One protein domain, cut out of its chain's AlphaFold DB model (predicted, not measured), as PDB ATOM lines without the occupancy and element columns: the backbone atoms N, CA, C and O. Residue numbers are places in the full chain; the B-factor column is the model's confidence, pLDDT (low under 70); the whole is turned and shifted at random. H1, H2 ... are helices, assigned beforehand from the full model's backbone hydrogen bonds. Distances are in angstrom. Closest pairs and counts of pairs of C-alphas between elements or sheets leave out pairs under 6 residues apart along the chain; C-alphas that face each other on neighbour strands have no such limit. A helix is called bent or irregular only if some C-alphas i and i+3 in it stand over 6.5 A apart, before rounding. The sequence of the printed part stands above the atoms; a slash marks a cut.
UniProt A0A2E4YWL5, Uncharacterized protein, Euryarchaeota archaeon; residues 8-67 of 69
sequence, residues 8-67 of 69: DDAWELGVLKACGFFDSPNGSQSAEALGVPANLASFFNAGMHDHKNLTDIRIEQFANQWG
ATOM      1  N   ASP A   8     130.657 124.666 151.370       89.81
ATOM      2  CA  ASP A   8     130.982 123.240 151.423       89.81
ATOM      3  C   ASP A   8     132.284 122.946 150.665       89.81
ATOM      4  O   ASP A   8     133.188 122.359 151.250       89.81
ATOM      5  N   ASP A   9     132.464 123.468 149.444       88.25
ATOM      6  CA  ASP A   9     133.699 123.287 148.660       88.25
ATOM      7  C   ASP A   9     134.939 123.767 149.435       88.25
ATOM      8  O   ASP A   9     135.991 123.118 149.454       88.25
ATOM      9  N   ALA A  10     134.821 124.915 150.111       88.44
ATOM     10  CA  ALA A  10     135.891 125.470 150.930       88.44
ATOM     11  C   ALA A  10     136.180 124.592 152.156       88.44
ATOM     12  O   ALA A  10     137.347 124.354 152.478       88.44
ATOM     13  N   TRP A  11     135.140 124.100 152.831       91.44
ATOM     14  CA  TRP A  11     135.283 123.213 153.982       91.44
ATOM     15  C   TRP A  11     135.886 121.855 153.588       91.44
ATOM     16  O   TRP A  11     136.862 121.426 154.206       91.44
ATOM     17  N   GLU A  12     135.404 121.227 152.517       90.38
ATOM     18  CA  GLU A  12     135.928 119.968 151.967       90.38
ATOM     19  C   GLU A  12     137.413 120.089 151.619       90.38
ATOM     20  O   GLU A  12     138.232 119.248 152.006       90.38
ATOM     21  N   LEU A  13     137.795 121.187 150.962       87.06
ATOM     22  CA  LEU A  13     139.190 121.489 150.659       87.06
ATOM     23  C   LEU A  13     140.039 121.566 151.937       87.06
ATOM     24  O   LEU A  13     141.141 121.015 151.972       87.06
ATOM     25  N   GLY A  14     139.526 122.208 152.990       87.31
ATOM     26  CA  GLY A  14     140.169 122.263 154.303       87.31
ATOM     27  C   GLY A  14     140.355 120.876 154.924       87.31
ATOM     28  O   GLY A  14     141.440 120.574 155.426       87.31
ATOM     29  N   VAL A  15     139.341 120.011 154.821       87.81
ATOM     30  CA  VAL A  15     139.386 118.629 155.326       87.81
ATOM     31  C   VAL A  15     140.370 117.759 154.544       87.81
ATOM     32  O   VAL A  15     141.038 116.919 155.136       87.81
ATOM     33  N   LEU A  16     140.505 117.925 153.229       84.44
ATOM     34  CA  LEU A  16     141.362 117.053 152.410       84.44
ATOM     35  C   LEU A  16     142.820 117.510 152.337       84.44
ATOM     36  O   LEU A  16     143.728 116.687 152.213       84.44
ATOM     37  N   LYS A  17     143.068 118.823 152.337       75.44
ATOM     38  CA  LYS A  17     144.384 119.393 151.996       75.44
ATOM     39  C   LYS A  17     145.230 119.773 153.208       75.44
ATOM     40  O   LYS A  17     146.402 120.091 153.010       75.44
ATOM     41  N   ALA A  18     144.691 119.711 154.428       67.19
ATOM     42  CA  ALA A  18     145.411 120.078 155.651       67.19
ATOM     43  C   ALA A  18     146.748 119.316 155.811       67.19
ATOM     44  O   ALA A  18     147.796 119.958 155.788       67.19
ATOM     45  N   CYS A  19     146.760 117.978 155.832       60.91
ATOM     46  CA  CYS A  19     148.014 117.205 155.940       60.91
ATOM     47  C   CYS A  19     148.978 117.385 154.744       60.91
ATOM     48  O   CYS A  19     150.193 117.375 154.903       60.91
ATOM     49  N   GLY A  20     148.473 117.530 153.514       61.41
ATOM     50  CA  GLY A  20     149.332 117.548 152.317       61.41
ATOM     51  C   GLY A  20     149.949 118.913 151.999       61.41
ATOM     52  O   GLY A  20     151.040 118.996 151.434       61.41
ATOM     53  N   PHE A  21     149.236 119.988 152.333       58.12
ATOM     54  CA  PHE A  21     149.600 121.349 151.950       58.12
ATOM     55  C   PHE A  21     150.099 122.186 153.128       58.12
ATOM     56  O   PHE A  21     150.885 123.092 152.891       58.12
ATOM     57  N   PHE A  22     149.709 121.886 154.374       57.44
ATOM     58  CA  PHE A  22     150.104 122.675 155.552       57.44
ATOM     59  C   PHE A  22     151.198 122.017 156.393       57.44
ATOM     60  O   PHE A  22     151.961 122.738 157.032       57.44
ATOM     61  N   ASP A  23     151.338 120.689 156.338       60.75
ATOM     62  CA  ASP A  23     152.438 119.982 157.015       60.75
ATOM     63  C   ASP A  23     153.690 119.836 156.128       60.75
ATOM     64  O   ASP A  23     154.731 119.340 156.564       60.75
ATOM     65  N   SER A  24     153.632 120.305 154.876       59.56
ATOM     66  CA  SER A  24     154.799 120.358 153.995       59.56
ATOM     67  C   SER A  24     155.723 121.520 154.391       59.56
ATOM     68  O   SER A  24     155.244 122.644 154.553       59.56
ATOM     69  N   PRO A  25     157.056 121.324 154.455       56.19
ATOM     70  CA  PRO A  25     158.013 122.391 154.771       56.19
ATOM     71  C   PRO A  25     157.999 123.560 153.767       56.19
ATOM     72  O   PRO A  25     158.521 124.630 154.073       56.19
ATOM     73  N   ASN A  26     157.375 123.371 152.597       59.69
ATOM     74  CA  ASN A  26     157.200 124.379 151.544       59.69
ATOM     75  C   ASN A  26     155.720 124.751 151.319       59.69
ATOM     76  O   ASN A  26     155.377 125.372 150.311       59.69
ATOM     77  N   GLY A  27     154.837 124.304 152.209       57.16
ATOM     78  CA  GLY A  27     153.400 124.502 152.140       57.16
ATOM     79  C   GLY A  27     152.993 125.945 152.407       57.16
ATOM     80  O   GLY A  27     153.345 126.508 153.443       57.16
ATOM     81  N   SER A  28     152.245 126.565 151.490       57.72
ATOM     82  CA  SER A  28     151.663 127.883 151.760       57.72
ATOM     83  C   SER A  28     150.487 127.737 152.727       57.72
ATOM     84  O   SER A  28     149.543 127.003 152.460       57.72
ATOM     85  N   GLN A  29     150.546 128.459 153.845       64.31
ATOM     86  CA  GLN A  29     149.626 128.323 154.981       64.31
ATOM     87  C   GLN A  29     148.325 129.139 154.848       64.31
ATOM     88  O   GLN A  29     147.659 129.389 155.851       64.31
ATOM     89  N   SER A  30     147.960 129.613 153.656       70.62
ATOM     90  CA  SER A  30     146.799 130.500 153.484       70.62
ATOM     91  C   SER A  30     145.768 129.918 152.524       70.62
ATOM     92  O   SER A  30     146.113 129.397 151.464       70.62
ATOM     93  N   ALA A  31     144.488 130.051 152.887       74.00
ATOM     94  CA  ALA A  31     143.346 129.672 152.052       74.00
ATOM     95  C   ALA A  31     143.421 130.335 150.658       74.00
ATOM     96  O   ALA A  31     143.138 129.712 149.637       74.00
ATOM     97  N   GLU A  32     143.918 131.573 150.605       78.25
ATOM     98  CA  GLU A  32     144.113 132.357 149.380       78.25
ATOM     99  C   GLU A  32     145.089 131.691 148.400       78.25
ATOM    100  O   GLU A  32     144.858 131.701 147.193       78.25
ATOM    101  N   ALA A  33     146.156 131.053 148.895       78.19
ATOM    102  CA  ALA A  33     147.119 130.345 148.048       78.19
ATOM    103  C   ALA A  33     146.542 129.070 147.417       78.19
ATOM    104  O   ALA A  33     147.079 128.570 146.428       78.19
ATOM    105  N   LEU A  34     145.444 128.561 147.975       77.44
ATOM    106  CA  LEU A  34     144.658 127.468 147.415       77.44
ATOM    107  C   LEU A  34     143.515 127.964 146.518       77.44
ATOM    108  O   LEU A  34     142.741 127.152 146.019       77.44
ATOM    109  N   GLY A  35     143.421 129.278 146.292       82.94
ATOM    110  CA  GLY A  35     142.364 129.889 145.496       82.94
ATOM    111  C   GLY A  35     141.031 130.019 146.231       82.94
ATOM    112  O   GLY A  35     140.032 130.311 145.584       82.94
ATOM    113  N   VAL A  36     140.996 129.828 147.557       85.19
ATOM    114  CA  VAL A  36     139.777 130.027 148.352       85.19
ATOM    115  C   VAL A  36     139.477 131.528 148.437       85.19
ATOM    116  O   VAL A  36     140.318 132.292 148.926       85.19
ATOM    117  N   PRO A  37     138.286 131.975 148.004       89.00
ATOM    118  CA  PRO A  37     137.861 133.362 148.149       89.00
ATOM    119  C   PRO A  37     137.834 133.815 149.614       89.00
ATOM    120  O   PRO A  37     137.469 133.052 150.509       89.00
ATOM    121  N   ALA A  38     138.142 135.089 149.876       88.25
ATOM    122  CA  ALA A  38     138.185 135.630 151.239       88.25
ATOM    123  C   ALA A  38     136.857 135.469 152.008       88.25
ATOM    124  O   ALA A  38     136.869 135.244 153.217       88.25
ATOM    125  N   ASN A  39     135.711 135.528 151.317       90.88
ATOM    126  CA  ASN A  39     134.394 135.299 151.920       90.88
ATOM    127  C   ASN A  39     134.155 133.840 152.345       90.88
ATOM    128  O   ASN A  39     133.262 133.600 153.148       90.88
ATOM    129  N   LEU A  40     134.942 132.887 151.836       92.12
ATOM    130  CA  LEU A  40     134.841 131.460 152.156       92.12
ATOM    131  C   LEU A  40     135.972 130.964 153.074       92.12
ATOM    132  O   LEU A  40     135.965 129.817 153.521       92.12
ATOM    133  N   ALA A  41     136.927 131.833 153.417       89.00
ATOM    134  CA  ALA A  41     138.089 131.480 154.231       89.00
ATOM    135  C   ALA A  41     137.717 130.921 155.619       89.00
ATOM    136  O   ALA A  41     138.434 130.078 156.157       89.00
ATOM    137  N   SER A  42     136.594 131.347 156.208       90.44
ATOM    138  CA  SER A  42     136.108 130.807 157.486       90.44
ATOM    139  C   SER A  42     135.728 129.329 157.399       90.44
ATOM    140  O   SER A  42     136.043 128.575 158.317       90.44
ATOM    141  N   PHE A  43     135.104 128.907 156.299       92.12
ATOM    142  CA  PHE A  43     134.680 127.519 156.084       92.12
ATOM    143  C   PHE A  43     135.876 126.619 155.811       92.12
ATOM    144  O   PHE A  43     135.996 125.550 156.404       92.12
ATOM    145  N   PHE A  44     136.834 127.118 155.031       90.06
ATOM    146  CA  PHE A  44     138.122 126.460 154.856       90.06
ATOM    147  C   PHE A  44     138.848 126.228 156.187       90.06
ATOM    148  O   PHE A  44     139.296 125.117 156.478       90.06
ATOM    149  N   ASN A  45     138.921 127.255 157.040       87.56
ATOM    150  CA  ASN A  45     139.542 127.131 158.358       87.56
ATOM    151  C   ASN A  45     138.793 126.147 159.270       87.56
ATOM    152  O   ASN A  45     139.435 125.422 160.031       87.56
ATOM    153  N   ALA A  46     137.461 126.089 159.181       89.94
ATOM    154  CA  ALA A  46     136.665 125.089 159.888       89.94
ATOM    155  C   ALA A  46     136.983 123.665 159.398       89.94
ATOM    156  O   ALA A  46     137.235 122.789 160.219       89.94
ATOM    157  N   GLY A  47     137.101 123.450 158.085       90.38
ATOM    158  CA  GLY A  47     137.487 122.155 157.518       90.38
ATOM    159  C   GLY A  47     138.884 121.709 157.946       90.38
ATOM    160  O   GLY A  47     139.093 120.554 158.311       90.38
ATOM    161  N   MET A  48     139.842 122.638 158.007       86.94
ATOM    162  CA  MET A  48     141.176 122.350 158.552       86.94
ATOM    163  C   MET A  48     141.145 121.987 160.038       86.94
ATOM    164  O   MET A  48     141.913 121.133 160.489       86.94
ATOM    165  N   HIS A  49     140.310 122.668 160.823       87.56
ATOM    166  CA  HIS A  49     140.133 122.335 162.230       87.56
ATOM    167  C   HIS A  49     139.548 120.927 162.375       87.56
ATOM    168  O   HIS A  49     140.039 120.141 163.186       87.56
ATOM    169  N   ASP A  50     138.557 120.581 161.559       88.44
ATOM    170  CA  ASP A  50     137.947 119.256 161.575       88.44
ATOM    171  C   ASP A  50     138.942 118.182 161.144       88.44
ATOM    172  O   ASP A  50     139.064 117.181 161.841       88.44
ATOM    173  N   HIS A  51     139.747 118.410 160.103       88.38
ATOM    174  CA  HIS A  51     140.817 117.487 159.709       88.38
ATOM    175  C   HIS A  51     141.705 117.072 160.889       88.38
ATOM    176  O   HIS A  51     141.949 115.889 161.092       88.38
ATOM    177  N   LYS A  52     142.148 118.038 161.706       83.00
ATOM    178  CA  LYS A  52     143.016 117.780 162.872       83.00
ATOM    179  C   LYS A  52     142.336 116.972 163.979       83.00
ATOM    180  O   LYS A  52     143.023 116.439 164.846       83.00
ATOM    181  N   ASN A  53     141.007 116.918 163.974       86.50
ATOM    182  CA  ASN A  53     140.199 116.206 164.959       86.50
ATOM    183  C   ASN A  53     139.597 114.900 164.412       86.50
ATOM    184  O   ASN A  53     139.084 114.091 165.187       86.50
ATOM    185  N   LEU A  54     139.635 114.688 163.096       86.75
ATOM    186  CA  LEU A  54     139.130 113.495 162.427       86.75
ATOM    187  C   LEU A  54     140.236 112.447 162.288       86.75
ATOM    188  O   LEU A  54     141.422 112.753 162.237       86.75
ATOM    189  N   THR A  55     139.839 111.178 162.227       88.00
ATOM    190  CA  THR A  55     140.769 110.085 161.925       88.00
ATOM    191  C   THR A  55     141.007 109.982 160.420       88.00
ATOM    192  O   THR A  55     140.116 110.305 159.631       88.00
ATOM    193  N   ASP A  56     142.153 109.429 160.015       85.31
ATOM    194  CA  ASP A  56     142.482 109.197 158.598       85.31
ATOM    195  C   ASP A  56     141.395 108.396 157.870       85.31
ATOM    196  O   ASP A  56     140.979 108.757 156.774       85.31
ATOM    197  N   ILE A  57     140.843 107.365 158.526       88.12
ATOM    198  CA  ILE A  57     139.725 106.560 158.001       88.12
ATOM    199  C   ILE A  57     138.517 107.447 157.679       88.12
ATOM    200  O   ILE A  57     137.818 107.234 156.690       88.12
ATOM    201  N   ARG A  58     138.228 108.432 158.533       90.31
ATOM    202  CA  ARG A  58     137.069 109.303 158.353       90.31
ATOM    203  C   ARG A  58     137.297 110.314 157.232       90.31
ATOM    204  O   ARG A  58     136.372 110.573 156.470       90.31
ATOM    205  N   ILE A  59     138.518 110.823 157.107       86.75
ATOM    206  CA  ILE A  59     138.930 111.686 155.994       86.75
ATOM    207  C   ILE A  59     138.855 110.914 154.667       86.75
ATOM    208  O   ILE A  59     138.313 111.430 153.695       86.75
ATOM    209  N   GLU A  60     139.293 109.654 154.630       87.38
ATOM    210  CA  GLU A  60     139.192 108.792 153.444       87.38
ATOM    211  C   GLU A  60     137.732 108.488 153.064       87.38
ATOM    212  O   GLU A  60     137.365 108.501 151.888       87.38
ATOM    213  N   GLN A  61     136.856 108.261 154.047       87.12
ATOM    214  CA  GLN A  61     135.416 108.117 153.798       87.12
ATOM    215  C   GLN A  61     134.819 109.365 153.148       87.12
ATOM    216  O   GLN A  61     134.039 109.242 152.204       87.12
ATOM    217  N   PHE A  62     135.195 110.549 153.630       88.62
ATOM    218  CA  PHE A  62     134.770 111.804 153.026       88.62
ATOM    219  C   PHE A  62     135.323 111.976 151.609       88.62
ATOM    220  O   PHE A  62     134.556 112.271 150.697       88.62
ATOM    221  N   ALA A  63     136.606 111.681 151.390       85.88
ATOM    222  CA  ALA A  63     137.213 111.726 150.063       85.88
ATOM    223  C   ALA A  63     136.464 110.839 149.047       85.88
ATOM    224  O   ALA A  63     136.181 111.262 147.927       85.88
ATOM    225  N   ASN A  64     136.075 109.628 149.456       87.19
ATOM    226  CA  ASN A  64     135.264 108.732 148.628       87.19
ATOM    227  C   ASN A  64     133.851 109.281 148.375       87.19
ATOM    228  O   ASN A  64     133.340 109.159 147.264       87.19
ATOM    229  N   GLN A  65     133.215 109.882 149.386       87.88
ATOM    230  CA  GLN A  65     131.881 110.477 149.261       87.88
ATOM    231  C   GLN A  65     131.866 111.662 148.285       87.88
ATOM    232  O   GLN A  65     130.919 111.799 147.514       87.88
ATOM    233  N   TRP A  66     132.912 112.486 148.302       84.69
ATOM    234  CA  TRP A  66     133.072 113.633 147.403       84.69
ATOM    235  C   TRP A  66     133.587 113.236 146.014       84.69
ATOM    236  O   TRP A  66     133.593 114.055 145.101       84.69
ATOM    237  N   GLY A  67     133.989 111.974 145.827       83.31
ATOM    238  CA  GLY A  67     134.482 111.461 144.548       83.31
ATOM    239  C   GLY A  67     135.873 111.984 144.182       83.31
ATOM    240  O   GLY A  67     136.152 112.208 143.006       83.31
TER     241      GLY A  67
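What this domain is: This is residues 8 to 67 of the 69 residues of an uncharacterized protein of Euryarchaeota archaeon (UniProt A0A2E4YWL5). Two helices, H1 and H3, cross near their middles as a steep X and make the core of this small model. The shorter helix H4 lies at one side of that crossed pair, beyond the tight turn after H3, and the four-residue H2 lies at the other side, against the first half of H3. The printed part has 60 residues with four named helices, in the order H1, H2, H3, H4, and no named strand; the class is all helix. The whole is compact, with a radius of gyration of the C-alphas of 10.9 A, and rounded, with spans of 28 by 26 by 20 A.

How they stand to each other: Begin at H1, residues 8 to 22, and look from there to H3, residues 38 to 53. They touch, and their closest C-alphas are those of Gly 14 and Gly 47, 4.2 A apart. Their lines stand at a steep tilt of 59 degrees, and they run the same way. Between them along the chain comes H2, residues 31 to 34, which is near H1, with 8 pairs of C-alphas within 10 A. H2 touches H3, which meets it with residues 38 to 45 alone; the closest C-alphas are those of Ala 31 and Ala 41, 6.0 A apart. Go on to H4, residues 56 to 66, which only just touches H1, with 3 pairs of C-alphas within 8 A. On H1 this involves residues 15 to 16 alone; the closest C-alphas, of Leu 16 and Ile 59, are 6.9 A apart. H1 and H4 run opposite ways at a steep tilt of 43 degrees. H3 and H4 are close but not clearly touching, with the C-alphas of His 51 and Ile 59 the closest at 7.1 A. H2 and H4 are apart. In H4 every O i to N i+4 pair is within hydrogen-bond range, in H1 8 of 11 and in H3 10 of 12; H2 is too short for such a pair.

Where its parts are: Find C-alpha 8 at (130.982, 123.240, 151.423); from there H1 runs 19.6 A to C-alpha 22. It is irregular: C-alphas 16 and 19 are 7.5 A apart. H2 goes from Ala 31 to Leu 34. H3, the longest helix by residues, starts at C-alpha 38 at (138.185, 135.630, 151.239) and runs 23.9 A to Asn 53. It too is irregular, with C-alphas 39 and 42 7.4 A apart. H4 runs 15.3 A from Asp 56 to C-alpha 66 at (133.072, 113.633, 147.403).

The domain as a whole: Look to Ala 38 and Ile 57 for the two C-alphas farthest apart, at 29.9 A. The printed part has no cut. The links H2 to H3 and H3 to H4 are tight, H1 to H2 is short, and none is long. The mean pLDDT of the printed part is 81.1; in the B-factor column you will find values under 70 at residues 18 to 29, of which 18 to 22 belong to H1.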